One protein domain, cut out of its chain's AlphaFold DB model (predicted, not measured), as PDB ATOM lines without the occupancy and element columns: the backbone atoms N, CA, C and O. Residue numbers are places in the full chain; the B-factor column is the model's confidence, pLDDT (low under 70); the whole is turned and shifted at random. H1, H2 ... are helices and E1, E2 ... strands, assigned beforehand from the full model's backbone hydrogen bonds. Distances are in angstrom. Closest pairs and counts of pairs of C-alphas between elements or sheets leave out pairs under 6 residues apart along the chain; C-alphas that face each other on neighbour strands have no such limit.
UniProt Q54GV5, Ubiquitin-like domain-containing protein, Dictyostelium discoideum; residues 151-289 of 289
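AT A GLANCE: This is residues 151 to 289 of the 289 residues of the protein "Ubiquitin-like domain-containing protein" of Dictyostelium discoideum (UniProt Q54GV5). A strongly twisted antiparallel sheet is built round two long strands, E6 and E9, side by side; E3 lies along the other side of E9, E4 and E5 pair with different parts of E6, and the short helix H1 packs over E4 and E6. Two small hairpins complete the picture, E1 and E2 near the start of E4, E7 and E8 with E8 near E4, and long loops run round the sheet. The 139 printed residues have one named helix and nine named strands, in the order E1 E2 E3 E4 H1 E5 E6 E7 E8 E9; the class is mostly strand, with 58 residues, under half, in named elements. The whole is compact, with a radius of gyration of the C-alphas of 14.5 A and spans of 44 by 37 by 29 A.

HOW THE PARTS SIT: Residues 154 to 155 pair antiparallel with residues 180 to 181 of E3, residues 179 to 183. E1, residues 166 to 168, and E2, residues 171 to 173, form a hairpin, with N 168 and O 171 3.0 A apart. The closest C-alphas of E2 and E4, residues 210 to 214, are those of His 171 and Ala 210, 5.8 A apart. H1, residues 228 to 233, is on the branched sheet at a height over the sheet of 7.6 A, and its O i to N i+4 pairs are within hydrogen-bond range. It lies only just over E6, residues 243 to 253, with 3 of its C-alphas on that strand and 2 on E4, slantwise to the strands at 49 degrees to E6 on the local plane. E5, residues 236 to 240, forms a hairpin with E6, with N 245 and O 238 2.8 A apart. E4 lies on the same side of E6 as E5, with N 251 and O 212 2.8 A apart. E9, residues 279 to 288, lies on the other side of E6, with N 248 and O 285 2.9 A apart. E3 is the antiparallel neighbour of E9, with N 182 and O 284 2.8 A apart. E7, residues 259 to 263, and E8, residues 266 to 270, form a hairpin, with N 261 and O 268 2.8 A apart.

IN THESE COORDINATES: E1 begins at C-alpha 166 (166.095, 277.853, 234.721) and E2 follows; they measure 6.9 A and 6.5 A. E3 is 12.5 A, E4 13.5 A, H1 8.9 A and E5 13.2 A long. E6 runs 31.8 A from C-alpha 243 (146.841, 290.973, 254.656). E7 is 12.7 A and E8 12.8 A long. E9, 26.3 A, bends by 59 degrees at residue 282 and ends at C-alpha 288 (151.447, 288.610, 248.886).

THE WHOLE: The C-alphas farthest apart are those of Gly 205 and Gly 242, 46.3 A. The printed part has no cut. The links E3 to E4 and E4 to H1 are long. The mean pLDDT of the printed part is 88.5; residues 191 to 193 and 215 to 221 are under 70.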
ATOM      1  N   SER A 151     165.264 273.394 256.276       95.85
ATOM      2  CA  SER A 151     166.642 273.576 255.807       95.85
ATOM      3  C   SER A 151     166.729 273.855 254.300       95.85
ATOM      4  O   SER A 151     167.701 274.449 253.836       95.85
ATOM      5  N   PHE A 152     165.689 273.478 253.552       95.76
ATOM      6  CA  PHE A 152     165.531 273.760 252.132       95.76
ATOM      7  C   PHE A 152     164.487 274.840 251.857       95.76
ATOM      8  O   PHE A 152     164.105 274.993 250.698       95.76
ATOM      9  N   ASP A 153     164.006 275.586 252.851       97.44
ATOM     10  CA  ASP A 153     163.186 276.769 252.587       97.44
ATOM     11  C   ASP A 153     163.998 277.806 251.797       97.44
ATOM     12  O   ASP A 153     165.229 277.846 251.852       97.44
ATOM     13  N   TYR A 154     163.323 278.640 251.007       97.99
ATOM     14  CA  TYR A 154     164.001 279.710 250.279       97.99
ATOM     15  C   TYR A 154     163.108 280.931 250.104       97.99
ATOM     16  O   TYR A 154     161.968 280.826 249.642       97.99
ATOM     17  N   ASP A 155     163.664 282.096 250.419       98.09
ATOM     18  CA  ASP A 155     162.993 283.377 250.261       98.09
ATOM     19  C   ASP A 155     163.186 283.919 248.836       98.09
ATOM     20  O   ASP A 155     164.256 284.404 248.468       98.09
ATOM     21  N   PHE A 156     162.142 283.821 248.015       98.07
ATOM     22  CA  PHE A 156     162.110 284.400 246.674       98.07
ATOM     23  C   PHE A 156     161.450 285.787 246.644       98.07
ATOM     24  O   PHE A 156     161.279 286.338 245.556       98.07
ATOM     25  N   THR A 157     161.071 286.373 247.786       96.77
ATOM     26  CA  THR A 157     160.248 287.597 247.835       96.77
ATOM     27  C   THR A 157     160.870 288.777 247.095       96.77
ATOM     28  O   THR A 157     160.152 289.526 246.440       96.77
ATOM     29  N   SER A 158     162.198 288.907 247.146       96.97
ATOM     30  CA  SER A 158     162.956 289.982 246.487       96.97
ATOM     31  C   SER A 158     163.717 289.517 245.238       96.97
ATOM     32  O   SER A 158     164.520 290.265 244.684       96.97
ATOM     33  N   VAL A 159     163.511 288.271 244.803       96.74
ATOM     34  CA  VAL A 159     164.205 287.696 243.646       96.74
ATOM     35  C   VAL A 159     163.470 288.070 242.365       96.74
ATOM     36  O   VAL A 159     162.257 287.896 242.265       96.74
ATOM     37  N   VAL A 160     164.221 288.542 241.369       93.28
ATOM     38  CA  VAL A 160     163.725 288.834 240.020       93.28
ATOM     39  C   VAL A 160     164.565 288.061 239.014       93.28
ATOM     40  O   VAL A 160     165.780 288.243 238.939       93.28
ATOM     41  N   ASP A 161     163.906 287.210 238.235       94.05
ATOM     42  CA  ASP A 161     164.552 286.343 237.257       94.05
ATOM     43  C   ASP A 161     164.369 286.803 235.820       94.05
ATOM     44  O   ASP A 161     163.376 287.428 235.451       94.05
ATOM     45  N   LYS A 162     165.324 286.411 234.974       87.55
ATOM     46  CA  LYS A 162     165.163 286.485 233.523       87.55
ATOM     47  C   LYS A 162     164.262 285.344 233.046       87.55
ATOM     48  O   LYS A 162     164.315 284.232 233.576       87.55
ATOM     49  N   ALA A 163     163.469 285.605 232.009       80.84
ATOM     50  CA  ALA A 163     162.675 284.572 231.351       80.84
ATOM     51  C   ALA A 163     163.571 283.425 230.846       80.84
ATOM     52  O   ALA A 163     164.685 283.667 230.382       80.84
ATOM     53  N   ASN A 164     163.073 282.186 230.934       80.78
ATOM     54  CA  ASN A 164     163.750 280.969 230.465       80.78
ATOM     55  C   ASN A 164     165.185 280.786 231.003       80.78
ATOM     56  O   ASN A 164     166.041 280.228 230.326       80.78
ATOM     57  N   ALA A 165     165.466 281.250 232.224       86.83
ATOM     58  CA  ALA A 165     166.797 281.133 232.825       86.83
ATOM     59  C   ALA A 165     167.046 279.795 233.546       86.83
ATOM     60  O   ALA A 165     168.195 279.450 233.812       86.83
ATOM     61  N   PHE A 166     165.993 279.041 233.873       95.50
ATOM     62  CA  PHE A 166     166.095 277.853 234.721       95.50
ATOM     63  C   PHE A 166     165.508 276.633 234.035       95.50
ATOM     64  O   PHE A 166     164.393 276.679 233.520       95.50
ATOM     65  N   VAL A 167     166.270 275.541 234.074       95.17
ATOM     66  CA  VAL A 167     165.915 274.256 233.474       95.17
ATOM     67  C   VAL A 167     166.000 273.163 234.533       95.17
ATOM     68  O   VAL A 167     166.960 273.105 235.313       95.17
ATOM     69  N   ARG A 168     164.990 272.293 234.555       95.65
ATOM     70  CA  ARG A 168     164.996 271.032 235.302       95.65
ATOM     71  C   ARG A 168     164.447 269.915 234.426       95.65
ATOM     72  O   ARG A 168     163.433 270.105 233.758       95.65
ATOM     73  N   GLY A 169     165.137 268.780 234.406       94.10
ATOM     74  CA  GLY A 169     164.757 267.604 233.610       94.10
ATOM     75  C   GLY A 169     164.621 267.865 232.104       94.10
ATOM     76  O   GLY A 169     163.812 267.215 231.458       94.10
ATOM     77  N   GLY A 170     165.336 268.853 231.552       95.09
ATOM     78  CA  GLY A 170     165.209 269.275 230.149       95.09
ATOM     79  C   GLY A 170     164.136 270.331 229.868       95.09
ATOM     80  O   GLY A 170     163.982 270.754 228.728       95.09
ATOM     81  N   HIS A 171     163.404 270.802 230.883       95.75
ATOM     82  CA  HIS A 171     162.301 271.747 230.699       95.75
ATOM     83  C   HIS A 171     162.544 273.076 231.412       95.75
ATOM     84  O   HIS A 171     162.917 273.109 232.589       95.75
ATOM     85  N   TYR A 172     162.291 274.175 230.698       95.65
ATOM     86  CA  TYR A 172     162.274 275.510 231.284       95.65
ATOM     87  C   TYR A 172     161.111 275.669 232.264       95.65
ATOM     88  O   TYR A 172     160.015 275.161 232.029       95.65
ATOM     89  N   TYR A 173     161.348 276.410 233.343       95.63
ATOM     90  CA  TYR A 173     160.318 276.789 234.306       95.63
ATOM     91  C   TYR A 173     160.639 278.144 234.944       95.63
ATOM     92  O   TYR A 173     161.787 278.599 234.954       95.63
ATOM     93  N   GLN A 174     159.617 278.794 235.498       96.25
ATOM     94  CA  GLN A 174     159.777 280.020 236.280       96.25
ATOM     95  C   GLN A 174     159.963 279.656 237.749       96.25
ATOM     96  O   GLN A 174     159.118 278.971 238.308       96.25
ATOM     97  N   ARG A 175     161.031 280.123 238.406       96.70
ATOM     98  CA  ARG A 175     161.136 280.007 239.871       96.70
ATOM     99  C   ARG A 175     160.036 280.850 240.539       96.70
ATOM    100  O   ARG A 175     159.577 281.811 239.921       96.70
ATOM    101  N   PRO A 176     159.622 280.538 241.785       96.42
ATOM    102  CA  PRO A 176     158.475 281.180 242.424       96.42
ATOM    103  C   PRO A 176     158.823 282.573 242.990       96.42
ATOM    104  O   PRO A 176     158.689 282.830 244.188       96.42
ATOM    105  N   CYS A 177     159.323 283.455 242.120       96.70
ATOM    106  CA  CYS A 177     159.722 284.832 242.410       96.70
ATOM    107  C   CYS A 177     158.570 285.616 243.054       96.70
ATOM    108  O   CYS A 177     157.413 285.465 242.666       96.70
ATOM    109  N   GLY A 178     158.872 286.436 244.061       96.45
ATOM    110  CA  GLY A 178     157.867 287.180 244.827       96.45
ATOM    111  C   GLY A 178     157.142 286.369 245.913       96.45
ATOM    112  O   GLY A 178     156.192 286.873 246.514       96.45
ATOM    113  N   SER A 179     157.561 285.129 246.186       97.08
ATOM    114  CA  SER A 179     156.992 284.279 247.243       97.08
ATOM    115  C   SER A 179     158.047 283.802 248.242       97.08
ATOM    116  O   SER A 179     159.242 283.841 247.976       97.08
ATOM    117  N   PHE A 180     157.609 283.308 249.394       98.05
ATOM    118  CA  PHE A 180     158.427 282.484 250.269       98.05
ATOM    119  C   PHE A 180     158.117 281.011 249.993       98.05
ATOM    120  O   PHE A 180     156.951 280.600 250.003       98.05
ATOM    121  N   ARG A 181     159.151 280.209 249.732       96.73
ATOM    122  CA  ARG A 181     159.019 278.787 249.421       96.73
ATOM    123  C   ARG A 181     159.329 277.942 250.652       96.73
ATOM    124  O   ARG A 181     160.478 277.890 251.079       96.73
ATOM    125  N   PHE A 182     158.327 277.221 251.139       94.44
ATOM    126  CA  PHE A 182     158.427 276.265 252.237       94.44
ATOM    127  C   PHE A 182     158.604 274.845 251.700       94.44
ATOM    128  O   PHE A 182     157.704 274.297 251.058       94.44
ATOM    129  N   ALA A 183     159.769 274.251 251.914       93.80
ATOM    130  CA  ALA A 183     160.115 272.945 251.387       93.80
ATOM    131  C   ALA A 183     159.401 271.816 252.133       93.80
ATOM    132  O   ALA A 183     159.312 271.787 253.362       93.80
ATOM    133  N   LEU A 184     158.926 270.840 251.361       90.68
ATOM    134  CA  LEU A 184     158.466 269.575 251.907       90.68
ATOM    135  C   LEU A 184     159.652 268.622 252.047       90.68
ATOM    136  O   LEU A 184     160.576 268.623 251.232       90.68
ATOM    137  N   LYS A 185     159.609 267.767 253.065       89.00
ATOM    138  CA  LYS A 185     160.581 266.691 253.227       89.00
ATOM    139  C   LYS A 185     160.239 265.564 252.270       89.00
ATOM    140  O   LYS A 185     159.315 264.797 252.528       89.00
ATOM    141  N   VAL A 186     161.002 265.472 251.189       87.38
ATOM    142  CA  VAL A 186     160.738 264.551 250.076       87.38
ATOM    143  C   VAL A 186     161.643 263.318 250.058       87.38
ATOM    144  O   VAL A 186     161.229 262.282 249.546       87.38
ATOM    145  N   LEU A 187     162.837 263.401 250.658       86.32
ATOM    146  CA  LEU A 187     163.769 262.273 250.726       86.32
ATOM    147  C   LEU A 187     163.157 261.101 251.504       86.32
ATOM    148  O   LEU A 187     162.637 261.277 252.610       86.32
ATOM    149  N   GLY A 188     163.225 259.910 250.916       81.53
ATOM    150  CA  GLY A 188     162.660 258.672 251.441       81.53
ATOM    151  C   GLY A 188     161.131 258.619 251.411       81.53
ATOM    152  O   GLY A 188     160.546 257.736 252.039       81.53
ATOM    153  N   ARG A 189     160.447 259.562 250.742       79.73
ATOM    154  CA  ARG A 189     158.973 259.573 250.662       79.73
ATOM    155  C   ARG A 189     158.416 258.837 249.443       79.73
ATOM    156  O   ARG A 189     157.230 258.502 249.461       79.73
ATOM    157  N   PHE A 190     159.224 258.607 248.411       77.21
ATOM    158  CA  PHE A 190     158.796 257.979 247.160       77.21
ATOM    159  C   PHE A 190     159.575 256.696 246.904       77.21
ATOM    160  O   PHE A 190     160.787 256.673 247.085       77.21
ATOM    161  N   ASN A 191     158.868 255.642 246.490       67.23
ATOM    162  CA  ASN A 191     159.462 254.312 246.360       67.23
ATOM    163  C   ASN A 191     160.379 254.197 245.128       67.23
ATOM    164  O   ASN A 191     161.434 253.599 245.248       67.23
ATOM    165  N   GLU A 192     160.000 254.772 243.976       64.08
ATOM    166  CA  GLU A 192     160.752 254.674 242.708       64.08
ATOM    167  C   GLU A 192     160.456 255.862 241.774       64.08
ATOM    168  O   GLU A 192     159.292 256.267 241.728       64.08
ATOM    169  N   PRO A 193     161.409 256.411 240.984       61.85
ATOM    170  CA  PRO A 193     162.841 256.089 240.996       61.85
ATOM    171  C   PRO A 193     163.558 256.660 242.237       61.85
ATOM    172  O   PRO A 193     163.040 257.594 242.871       61.85
ATOM    173  N   MET A 194     164.724 256.087 242.567       73.14
ATOM    174  CA  MET A 194     165.568 256.375 243.738       73.14
ATOM    175  C   MET A 194     166.145 257.802 243.758       73.14
ATOM    176  O   MET A 194     167.309 258.039 243.458       73.14
ATOM    177  N   GLU A 195     165.350 258.779 244.192       84.14
ATOM    178  CA  GLU A 195     165.738 260.187 244.400       84.14
ATOM    179  C   GLU A 195     166.356 260.930 243.202       84.14
ATOM    180  O   GLU A 195     166.510 262.149 243.267       84.14
ATOM    181  N   GLU A 196     166.630 260.284 242.066       88.02
ATOM    182  CA  GLU A 196     167.285 260.945 240.937       88.02
ATOM    183  C   GLU A 196     166.372 261.983 240.267       88.02
ATOM    184  O   GLU A 196     166.845 262.952 239.669       88.02
ATOM    185  N   TRP A 197     165.058 261.853 240.475       90.83
ATOM    186  CA  TRP A 197     164.054 262.863 240.139       90.83
ATOM    187  C   TRP A 197     164.357 264.243 240.753       90.83
ATOM    188  O   TRP A 197     163.970 265.266 240.181       90.83
ATOM    189  N   LEU A 198     165.084 264.296 241.879       91.97
ATOM    190  CA  LEU A 198     165.534 265.529 242.536       91.97
ATOM    191  C   LEU A 198     166.737 266.190 241.871       91.97
ATOM    192  O   LEU A 198     167.167 267.250 242.342       91.97
ATOM    193  N   GLY A 199     167.252 265.612 240.783       90.38
ATOM    194  CA  GLY A 199     168.362 266.152 240.014       90.38
ATOM    195  C   GLY A 199     168.250 267.658 239.742       90.38
ATOM    196  O   GLY A 199     167.173 268.278 239.767       90.38
ATOM    197  N   GLN A 200     169.416 268.254 239.516       91.34
ATOM    198  CA  GLN A 200     169.580 269.683 239.235       91.34
ATOM    199  C   GLN A 200     170.495 269.936 238.032       91.34
ATOM    200  O   GLN A 200     170.980 271.048 237.835       91.34
ATOM    201  N   THR A 201     170.754 268.890 237.249       90.57
ATOM    202  CA  THR A 201     171.612 268.915 236.064       90.57
ATOM    203  C   THR A 201     170.974 269.680 234.908       90.57
ATOM    204  O   THR A 201     171.688 270.148 234.028       90.57
ATOM    205  N   GLY A 202     169.639 269.781 234.891       89.56
ATOM    206  CA  GLY A 202     168.873 270.363 233.794       89.56
ATOM    207  C   GLY A 202     168.845 269.504 232.527       89.56
ATOM    208  O   GLY A 202     168.232 269.922 231.550       89.56
ATOM    209  N   LYS A 203     169.475 268.322 232.520       88.41
ATOM    210  CA  LYS A 203     169.579 267.466 231.330       88.41
ATOM    211  C   LYS A 203     168.221 266.892 230.932       88.41
ATOM    212  O   LYS A 203     167.497 266.358 231.769       88.41
ATOM    213  N   GLU A 204     167.918 266.970 229.641       88.08
ATOM    214  CA  GLU A 204     166.801 266.258 229.023       88.08
ATOM    215  C   GLU A 204     167.099 264.755 228.936       88.08
ATOM    216  O   GLU A 204     168.255 264.350 228.801       88.08
ATOM    217  N   GLY A 205     166.059 263.924 229.051       81.17
ATOM    218  CA  GLY A 205     166.167 262.463 228.952       81.17
ATOM    219  C   GLY A 205     166.886 261.784 230.125       81.17
ATOM    220  O   GLY A 205     167.053 260.567 230.115       81.17
ATOM    221  N   GLY A 206     167.315 262.550 231.133       82.03
ATOM    222  CA  GLY A 206     167.821 262.016 232.392       82.03
ATOM    223  C   GLY A 206     166.701 261.553 233.325       82.03
ATOM    224  O   GLY A 206     165.515 261.650 233.021       82.03
ATOM    225  N   SER A 207     167.085 261.094 234.511       87.99
ATOM    226  CA  SER A 207     166.155 260.718 235.582       87.99
ATOM    227  C   SER A 207     165.618 261.913 236.382       87.99
ATOM    228  O   SER A 207     164.713 261.752 237.195       87.99
ATOM    229  N   GLU A 208     166.138 263.118 236.131       93.88
ATOM    230  CA  GLU A 208     165.711 264.371 236.753       93.88
ATOM    231  C   GLU A 208     164.320 264.802 236.281       93.88
ATOM    232  O   GLU A 208     164.029 264.818 235.088       93.88
ATOM    233  N   TRP A 209     163.469 265.228 237.215       94.49
ATOM    234  CA  TRP A 209     162.108 265.643 236.888       94.49
ATOM    235  C   TRP A 209     161.969 267.153 236.718       94.49
ATOM    236  O   TRP A 209     162.635 267.943 237.395       94.49
ATOM    237  N   ALA A 210     161.054 267.565 235.842       96.23
ATOM    238  CA  ALA A 210     160.773 268.969 235.573       96.23
ATOM    239  C   ALA A 210     160.047 269.634 236.749       96.23
ATOM    240  O   ALA A 210     159.372 268.967 237.529       96.23
ATOM    241  N   VAL A 211     160.169 270.955 236.887       95.85
ATOM    242  CA  VAL A 211     159.459 271.721 237.925       95.85
ATOM    243  C   VAL A 211     158.161 272.277 237.362       95.85
ATOM    244  O   VAL A 211     158.158 272.868 236.287       95.85
ATOM    245  N   SER A 212     157.072 272.128 238.112       93.75
ATOM    246  CA  SER A 212     155.768 272.681 237.742       93.75
ATOM    247  C   SER A 212     154.968 273.142 238.957       93.75
ATOM    248  O   SER A 212     155.300 272.812 240.097       93.75
ATOM    249  N   TYR A 213     153.909 273.905 238.708       92.17
ATOM    250  CA  TYR A 213     153.052 274.522 239.713       92.17
ATOM    251  C   TYR A 213     151.587 274.207 239.445       92.17
ATOM    252  O   TYR A 213     151.177 274.063 238.296       92.17
ATOM    253  N   HIS A 214     150.788 274.158 240.498       82.01
ATOM    254  CA  HIS A 214     149.330 274.156 240.397       82.01
ATOM    255  C   HIS A 214     148.733 274.800 241.642       82.01
ATOM    256  O   HIS A 214     149.411 274.989 242.658       82.01
ATOM    257  N   SER A 215     147.466 275.172 241.531       63.33
ATOM    258  CA  SER A 215     146.793 275.998 242.521       63.33
ATOM    259  C   SER A 215     145.582 275.359 243.186       63.33
ATOM    260  O   SER A 215     145.080 275.926 244.156       63.33
ATOM    261  N   SER A 216     145.084 274.227 242.686       60.20
ATOM    262  CA  SER A 216     143.789 273.700 243.108       60.20
ATOM    263  C   SER A 216     143.832 272.229 243.492       60.20
ATOM    264  O   SER A 216     144.647 271.457 242.998       60.20
ATOM    265  N   LEU A 217     142.878 271.871 244.349       52.77
ATOM    266  CA  LEU A 217     142.492 270.504 244.695       52.77
ATOM    267  C   LEU A 217     141.602 269.867 243.610       52.77
ATOM    268  O   LEU A 217     140.977 268.837 243.857       52.77
ATOM    269  N   ASN A 218     141.450 270.502 242.440       50.64
ATOM    270  CA  ASN A 218     140.527 270.007 241.425       50.64
ATOM    271  C   ASN A 218     141.192 268.853 240.675       50.64
ATOM    272  O   ASN A 218     142.018 269.062 239.784       50.64
ATOM    273  N   GLU A 219     140.793 267.637 241.048       47.89
ATOM    274  CA  GLU A 219     141.261 266.373 240.473       47.89
ATOM    275  C   GLU A 219     141.121 266.320 238.952       47.89
ATOM    276  O   GLU A 219     141.928 265.664 238.295       47.89
ATOM    277  N   GLU A 220     140.125 267.022 238.390       52.07
ATOM    278  CA  GLU A 220     139.716 266.861 236.992       52.07
ATOM    279  C   GLU A 220     140.812 267.104 235.960       52.07
ATOM    280  O   GLU A 220     140.607 266.763 234.798       52.07
ATOM    281  N   ASN A 221     141.980 267.636 236.329       58.66
ATOM    282  CA  ASN A 221     142.980 267.925 235.320       58.66
ATOM    283  C   ASN A 221     144.405 267.418 235.536       58.66
ATOM    284  O   ASN A 221     145.090 267.345 234.523       58.66
ATOM    285  N   CYS A 222     144.876 266.995 236.722       75.73
ATOM    286  CA  CYS A 222     146.299 266.595 236.903       75.73
ATOM    287  C   CYS A 222     147.273 267.548 236.164       75.73
ATOM    288  O   CYS A 222     148.274 267.132 235.575       75.73
ATOM    289  N   LEU A 223     146.879 268.825 236.113       84.10
ATOM    290  CA  LEU A 223     147.339 269.805 235.148       84.10
ATOM    291  C   LEU A 223     148.119 270.836 235.917       84.10
ATOM    292  O   LEU A 223     147.588 271.557 236.764       84.10
ATOM    293  N   THR A 224     149.397 270.881 235.619       90.11
ATOM    294  CA  THR A 224     150.314 271.840 236.196       90.11
ATOM    295  C   THR A 224     150.813 272.769 235.115       90.11
ATOM    296  O   THR A 224     150.477 272.630 233.947       90.11
ATOM    297  N   THR A 225     151.600 273.760 235.486       92.92
ATOM    298  CA  THR A 225     152.224 274.668 234.530       92.92
ATOM    299  C   THR A 225     153.668 274.934 234.941       92.92
ATOM    300  O   THR A 225     153.953 275.014 236.140       92.92
ATOM    301  N   PRO A 226     154.607 275.075 233.990       94.90
ATOM    302  CA  PRO A 226     155.945 275.585 234.289       94.90
ATOM    303  C   PRO A 226     155.948 277.077 234.645       94.90
ATOM    304  O   PRO A 226     156.945 277.577 235.172       94.90
ATOM    305  N   SER A 227     154.864 277.801 234.338       94.07
ATOM    306  CA  SER A 227     154.755 279.228 234.605       94.07
ATOM    307  C   SER A 227     154.171 279.486 235.989       94.07
ATOM    308  O   SER A 227     153.006 279.208 236.273       94.07
ATOM    309  N   PHE A 228     154.986 280.091 236.848       94.11
ATOM    310  CA  PHE A 228     154.558 280.526 238.167       94.11
ATOM    311  C   PHE A 228     153.477 281.610 238.083       94.11
ATOM    312  O   PHE A 228     152.508 281.561 238.835       94.11
ATOM    313  N   GLU A 229     153.586 282.530 237.120       92.37
ATOM    314  CA  GLU A 229     152.578 283.573 236.894       92.37
ATOM    315  C   GLU A 229     151.221 282.985 236.487       92.37
ATOM    316  O   GLU A 229     150.188 283.376 237.029       92.37
ATOM    317  N   VAL A 230     151.201 281.993 235.587       91.45
ATOM    318  CA  VAL A 230     149.965 281.290 235.200       91.45
ATOM    319  C   VAL A 230     149.357 280.549 236.388       91.45
ATOM    320  O   VAL A 230     148.146 280.625 236.600       91.45
ATOM    321  N   ALA A 231     150.177 279.868 237.193       91.05
ATOM    322  CA  ALA A 231     149.696 279.212 238.405       91.05
ATOM    323  C   ALA A 231     149.095 280.229 239.387       91.05
ATOM    324  O   ALA A 231     148.015 279.991 239.932       91.05
ATOM    325  N   LYS A 232     149.740 281.391 239.552       91.53
ATOM    326  CA  LYS A 232     149.296 282.472 240.440       91.53
ATOM    327  C   LYS A 232     147.914 283.018 240.073       91.53
ATOM    328  O   LYS A 232     147.136 283.290 240.983       91.53
ATOM    329  N   LYS A 233     147.560 283.092 238.780       89.01
ATOM    330  CA  LYS A 233     146.213 283.514 238.325       89.01
ATOM    331  C   LYS A 233     145.082 282.686 238.945       89.01
ATOM    332  O   LYS A 233     143.990 283.204 239.138       89.01
ATOM    333  N   ASN A 234     145.343 281.413 239.247       82.04
ATOM    334  CA  ASN A 234     144.359 280.482 239.796       82.04
ATOM    335  C   ASN A 234     144.651 280.106 241.257       82.04
ATOM    336  O   ASN A 234     144.058 279.145 241.749       82.04
ATOM    337  N   ALA A 235     145.596 280.790 241.918       87.25
ATOM    338  CA  ALA A 235     146.074 280.461 243.259       87.25
ATOM    339  C   ALA A 235     144.956 280.439 244.302       87.25
ATOM    340  O   ALA A 235     144.037 281.258 244.275       87.25
ATOM    341  N   PHE A 236     145.095 279.554 245.288       84.24
ATOM    342  CA  PHE A 236     144.278 279.629 246.486       84.24
ATOM    343  C   PHE A 236     144.660 280.877 247.293       84.24
ATOM    344  O   PHE A 236     145.836 281.073 247.590       84.24
ATOM    345  N   THR A 237     143.697 281.715 247.675       90.71
ATOM    346  CA  THR A 237     143.964 282.941 248.447       90.71
ATOM    347  C   THR A 237     143.398 282.876 249.857       90.71
ATOM    348  O   THR A 237     142.319 282.329 250.081       90.71
ATOM    349  N   PHE A 238     144.089 283.495 250.807       93.38
ATOM    350  CA  PHE A 238     143.669 283.569 252.202       93.38
ATOM    351  C   PHE A 238     144.151 284.863 252.865       93.38
ATOM    352  O   PHE A 238     145.096 285.501 252.401       93.38
ATOM    353  N   THR A 239     143.507 285.247 253.965       96.05
ATOM    354  CA  THR A 239     143.883 286.429 254.749       96.05
ATOM    355  C   THR A 239     144.606 286.002 256.021       96.05
ATOM    356  O   THR A 239     144.140 285.122 256.742       96.05
ATOM    357  N   TYR A 240     145.731 286.647 256.319       95.78
ATOM    358  CA  TYR A 240     146.489 286.464 257.552       95.78
ATOM    359  C   TYR A 240     146.932 287.833 258.076       95.78
ATOM    360  O   TYR A 240     147.513 288.624 257.335       95.78
ATOM    361  N   ASN A 241     146.616 288.144 259.338       95.30
ATOM    362  CA  ASN A 241     146.891 289.441 259.974       95.30
ATOM    363  C   ASN A 241     146.450 290.662 259.135       95.30
ATOM    364  O   ASN A 241     147.189 291.632 258.996       95.30
ATOM    365  N   GLY A 242     145.245 290.599 258.552       95.47
ATOM    366  CA  GLY A 242     144.663 291.684 257.745       95.47
ATOM    367  C   GLY A 242     145.256 291.835 256.340       95.47
ATOM    368  O   GLY A 242     144.922 292.781 255.634       95.47
ATOM    369  N   LEU A 243     146.130 290.918 255.927       97.51
ATOM    370  CA  LEU A 243     146.841 290.973 254.656       97.51
ATOM    371  C   LEU A 243     146.492 289.748 253.815       97.51
ATOM    372  O   LEU A 243     146.344 288.647 254.345       97.51
ATOM    373  N   ASN A 244     146.357 289.944 252.505       97.37
ATOM    374  CA  ASN A 244     145.976 288.883 251.581       97.37
ATOM    375  C   ASN A 244     147.210 288.189 251.009       97.37
ATOM    376  O   ASN A 244     148.176 288.830 250.582       97.37
ATOM    377  N   TYR A 245     147.148 286.865 250.995       96.95
ATOM    378  CA  TYR A 245     148.194 285.981 250.516       96.95
ATOM    379  C   TYR A 245     147.625 284.989 249.513       96.95
ATOM    380  O   TYR A 245     146.447 284.634 249.569       96.95
ATOM    381  N   TYR A 246     148.485 284.524 248.618       93.60
ATOM    382  CA  TYR A 246     148.219 283.379 247.764       93.60
ATOM    383  C   TYR A 246     149.051 282.178 248.223       93.60
ATOM    384  O   TYR A 246     150.145 282.346 248.761       93.60
ATOM    385  N   LEU A 247     148.543 280.973 247.984       92.06
ATOM    386  CA  LEU A 247     149.191 279.690 248.220       92.06
ATOM    387  C   LEU A 247     149.212 278.903 246.910       92.06
ATOM    388  O   LEU A 247     148.187 278.739 246.245       92.06
ATOM    389  N   LEU A 248     150.394 278.411 246.556       90.29
ATOM    390  CA  LEU A 248     150.627 277.550 245.404       90.29
ATOM    391  C   LEU A 248     151.434 276.326 245.810       90.29
ATOM    392  O   LEU A 248     152.322 276.405 246.659       90.29
ATOM    393  N   PHE A 249     151.182 275.212 245.140       89.28
ATOM    394  CA  PHE A 249     151.982 274.009 245.301       89.28
ATOM    395  C   PHE A 249     152.982 273.900 244.162       89.28
ATOM    396  O   PHE A 249     152.613 273.885 242.984       89.28
ATOM    397  N   GLN A 250     154.258 273.809 244.526       93.22
ATOM    398  CA  GLN A 250     155.318 273.451 243.602       93.22
ATOM    399  C   GLN A 250     155.531 271.945 243.638       93.22
ATOM    400  O   GLN A 250     155.619 271.329 244.705       93.22
ATOM    401  N   ASN A 251     155.729 271.380 242.458       90.47
ATOM    402  CA  ASN A 251     155.925 269.963 242.251       90.47
ATOM    403  C   ASN A 251     157.156 269.689 241.402       90.47
ATOM    404  O   ASN A 251     157.671 270.565 240.697       90.47
ATOM    405  N   ARG A 252     157.540 268.418 241.390       92.20
ATOM    406  CA  ARG A 252     158.277 267.823 240.284       92.20
ATOM    407  C   ARG A 252     157.338 266.935 239.478       92.20
ATOM    408  O   ARG A 252     156.601 266.145 240.057       92.20
ATOM    409  N   ILE A 253     157.367 267.057 238.163       91.20
ATOM    410  CA  ILE A 253     156.560 266.258 237.237       91.20
ATOM    411  C   ILE A 253     157.480 265.414 236.361       91.20
ATOM    412  O   ILE A 253     158.531 265.891 235.928       91.20
ATOM    413  N   ASN A 254     157.095 264.165 236.126       91.96
ATOM    414  CA  ASN A 254     157.864 263.198 235.364       91.96
ATOM    415  C   ASN A 254     157.836 263.550 233.864       91.96
ATOM    416  O   ASN A 254     156.786 263.369 233.231       91.96
ATOM    417  N   PRO A 255     158.975 263.977 233.277       93.73
ATOM    418  CA  PRO A 255     159.072 264.390 231.878       93.73
ATOM    419  C   PRO A 255     158.631 263.334 230.871       93.73
ATOM    420  O   PRO A 255     158.150 263.666 229.794       93.73
ATOM    421  N   SER A 256     158.757 262.056 231.232       92.55
ATOM    422  CA  SER A 256     158.410 260.944 230.343       92.55
ATOM    423  C   SER A 256     156.910 260.654 230.264       92.55
ATOM    424  O   SER A 256     156.489 259.884 229.404       92.55
ATOM    425  N   THR A 257     156.093 261.240 231.147       91.41
ATOM    426  CA  THR A 257     154.672 260.862 231.265       91.41
ATOM    427  C   THR A 257     153.685 261.988 230.996       91.41
ATOM    428  O   THR A 257     152.536 261.697 230.665       91.41
ATOM    429  N   PHE A 258     154.088 263.256 231.121       92.29
ATOM    430  CA  PHE A 258     153.155 264.362 230.924       92.29
ATOM    431  C   PHE A 258     152.943 264.693 229.444       92.29
ATOM    432  O   PHE A 258     153.816 264.491 228.601       92.29
ATOM    433  N   LYS A 259     151.785 265.275 229.129       93.20
ATOM    434  CA  LYS A 259     151.485 265.863 227.816       93.20
ATOM    435  C   LYS A 259     151.384 267.376 227.937       93.20
ATOM    436  O   LYS A 259     150.837 267.877 228.915       93.20
ATOM    437  N   ARG A 260     151.914 268.106 226.957       93.92
ATOM    438  CA  ARG A 260     151.753 269.564 226.903       93.92
ATOM    439  C   ARG A 260     150.372 269.906 226.362       93.92
ATOM    440  O   ARG A 260     149.952 269.356 225.348       93.92
ATOM    441  N   GLU A 261     149.711 270.840 227.020       91.05
ATOM    442  CA  GLU A 261     148.436 271.411 226.613       91.05
ATOM    443  C   GLU A 261     148.556 272.935 226.621       91.05
ATOM    444  O   GLU A 261     149.232 273.515 227.469       91.05
ATOM    445  N   VAL A 262     147.908 273.594 225.664       90.86
ATOM    446  CA  VAL A 262     147.817 275.057 225.635       90.86
ATOM    447  C   VAL A 262     146.364 275.426 225.857       90.86
ATOM    448  O   VAL A 262     145.497 275.075 225.059       90.86
ATOM    449  N   ILE A 263     146.095 276.144 226.944       86.69
ATOM    450  CA  ILE A 263     144.749 276.582 227.308       86.69
ATOM    451  C   ILE A 263     144.784 278.098 227.415       86.69
ATOM    452  O   ILE A 263     145.525 278.647 228.222       86.69
ATOM    453  N   LYS A 264     143.985 278.790 226.592       87.86
ATOM    454  CA  LYS A 264     143.942 280.266 226.550       87.86
ATOM    455  C   LYS A 264     145.339 280.905 226.408       87.86
ATOM    456  O   LYS A 264     145.626 281.906 227.053       87.86
ATOM    457  N   ASN A 265     146.183 280.324 225.550       91.12
ATOM    458  CA  ASN A 265     147.581 280.710 225.296       91.12
ATOM    459  C   ASN A 265     148.569 280.482 226.452       91.12
ATOM    460  O   ASN A 265     149.748 280.787 226.292       91.12
ATOM    461  N   ASP A 266     148.130 279.918 227.576       90.30
ATOM    462  CA  ASP A 266     149.011 279.536 228.674       90.30
ATOM    463  C   ASP A 266     149.414 278.056 228.529       90.30
ATOM    464  O   ASP A 266     148.596 277.203 228.165       90.30
ATOM    465  N   GLU A 267     150.688 277.749 228.787       92.02
ATOM    466  CA  GLU A 267     151.213 276.382 228.738       92.02
ATOM    467  C   GLU A 267     150.894 275.623 230.025       92.02
ATOM    468  O   GLU A 267     151.182 276.081 231.137       92.02
ATOM    469  N   TYR A 268     150.391 274.407 229.852       91.81
ATOM    470  CA  TYR A 268     150.139 273.454 230.910       91.81
ATOM    471  C   TYR A 268     150.716 272.078 230.579       91.81
ATOM    472  O   TYR A 268     150.880 271.703 229.419       91.81
ATOM    473  N   TRP A 269     151.003 271.302 231.617       92.61
ATOM    474  CA  TRP A 269     151.498 269.938 231.555       92.61
ATOM    475  C   TRP A 269     150.529 269.025 232.295       92.61
ATOM    476  O   TRP A 269     150.306 269.173 233.495       92.61
ATOM    477  N   LYS A 270     149.941 268.086 231.562       89.30
ATOM    478  CA  LYS A 270     148.950 267.148 232.069       89.30
ATOM    479  C   LYS A 270     149.587 265.801 232.362       89.30
ATOM    480  O   LYS A 270     150.072 265.139 231.441       89.30
ATOM    481  N   SER A 271     149.562 265.385 233.621       85.57
ATOM    482  CA  SER A 271     149.935 264.025 234.014       85.57
ATOM    483  C   SER A 271     148.806 263.031 233.692       85.57
ATOM    484  O   SER A 271     147.637 263.414 233.733       85.57
ATOM    485  N   PRO A 272     149.115 261.749 233.413       83.34
ATOM    486  CA  PRO A 272     148.101 260.716 233.180       83.34
ATOM    487  C   PRO A 272     147.131 260.549 234.350       83.34
ATOM    488  O   PRO A 272     145.947 260.298 234.156       83.34
ATOM    489  N   ASN A 273     147.655 260.677 235.565       77.78
ATOM    490  CA  ASN A 273     146.905 260.730 236.804       77.78
ATOM    491  C   ASN A 273     147.773 261.409 237.876       77.78
ATOM    492  O   ASN A 273     148.895 261.857 237.626       77.78
ATOM    493  N   SER A 274     147.227 261.456 239.079       72.53
ATOM    494  CA  SER A 274     147.746 262.120 240.265       72.53
ATOM    495  C   SER A 274     148.819 261.347 241.037       72.53
ATOM    496  O   SER A 274     149.313 261.833 242.052       72.53
ATOM    497  N   SER A 275     149.162 260.133 240.604       76.69
ATOM    498  CA  SER A 275     150.123 259.260 241.279       76.69
ATOM    499  C   SER A 275     151.521 259.874 241.359       76.69
ATOM    500  O   SER A 275     151.982 260.584 240.460       76.69
ATOM    501  N   SER A 276     152.256 259.482 242.402       80.52
ATOM    502  CA  SER A 276     153.659 259.846 242.616       80.52
ATOM    503  C   SER A 276     154.622 259.316 241.545       80.52
ATOM    504  O   SER A 276     155.792 259.706 241.527       80.52
ATOM    505  N   GLN A 277     154.146 258.461 240.634       81.86
ATOM    506  CA  GLN A 277     154.860 258.041 239.420       81.86
ATOM    507  C   GLN A 277     154.893 259.130 238.333       81.86
ATOM    508  O   GLN A 277     155.792 259.132 237.489       81.86
ATOM    509  N   HIS A 278     153.947 260.072 238.367       86.26
ATOM    510  CA  HIS A 278     153.827 261.145 237.378       86.26
ATOM    511  C   HIS A 278     154.107 262.516 237.969       86.26
ATOM    512  O   HIS A 278     154.678 263.371 237.297       86.26
ATOM    513  N   ILE A 279     153.721 262.743 239.223       86.59
ATOM    514  CA  ILE A 279     153.852 264.050 239.848       86.59
ATOM    515  C   ILE A 279     154.085 263.939 241.353       86.59
ATOM    516  O   ILE A 279     153.482 263.128 242.044       86.59
ATOM    517  N   ARG A 280     155.010 264.747 241.870       87.77
ATOM    518  CA  ARG A 280     155.472 264.714 243.260       87.77
ATOM    519  C   ARG A 280     155.385 266.102 243.865       87.77
ATOM    520  O   ARG A 280     155.976 267.020 243.293       87.77
ATOM    521  N   PRO A 281     154.715 266.292 245.014       86.96
ATOM    522  CA  PRO A 281     154.781 267.566 245.714       86.96
ATOM    523  C   PRO A 281     156.221 267.822 246.170       86.96
ATOM    524  O   PRO A 281     156.968 266.897 246.483       86.96
ATOM    525  N   TYR A 282     156.628 269.086 246.165       91.56
ATOM    526  CA  TYR A 282     158.002 269.471 246.484       91.56
ATOM    527  C   TYR A 282     158.067 270.644 247.460       91.56
ATOM    528  O   TYR A 282     158.899 270.657 248.366       91.56
ATOM    529  N   SER A 283     157.188 271.634 247.312       92.75
ATOM    530  CA  SER A 283     157.125 272.765 248.238       92.75
ATOM    531  C   SER A 283     155.767 273.467 248.211       92.75
ATOM    532  O   SER A 283     154.968 273.278 247.291       92.75
ATOM    533  N   ILE A 284     155.526 274.300 249.221       92.13
ATOM    534  CA  ILE A 284     154.413 275.249 249.277       92.13
ATOM    535  C   ILE A 284     154.992 276.649 249.093       92.13
ATOM    536  O   ILE A 284     155.873 277.066 249.840       92.13
ATOM    537  N   CYS A 285     154.507 277.385 248.101       94.91
ATOM    538  CA  CYS A 285     154.900 278.766 247.839       94.91
ATOM    539  C   CYS A 285     153.800 279.698 248.354       94.91
ATOM    540  O   CYS A 285     152.643 279.550 247.959       94.91
ATOM    541  N   ILE A 286     154.151 280.654 249.216       96.20
ATOM    542  CA  ILE A 286     153.211 281.648 249.745       96.20
ATOM    543  C   ILE A 286     153.749 283.047 249.477       96.20
ATOM    544  O   ILE A 286     154.868 283.366 249.867       96.20
ATOM    545  N   GLY A 287     152.956 283.904 248.842       96.41
ATOM    546  CA  GLY A 287     153.329 285.295 248.589       96.41
ATOM    547  C   GLY A 287     152.172 286.255 248.825       96.41
ATOM    548  O   GLY A 287     151.039 285.837 249.059       96.41
ATOM    549  N   ARG A 288     152.467 287.557 248.794       95.73
ATOM    550  CA  ARG A 288     151.447 288.610 248.886       95.73
ATOM    551  C   ARG A 288     150.652 288.694 247.585       95.73
ATOM    552  O   ARG A 288     151.248 288.613 246.509       95.73
ATOM    553  N   VAL A 289     149.331 288.834 247.705       92.11
ATOM    554  CA  VAL A 289     148.448 289.140 246.565       92.11
ATOM    555  C   VAL A 289     148.754 290.537 246.052       92.11
ATOM    556  O   VAL A 289     148.800 291.458 246.898       92.11
TER     557      VAL A 289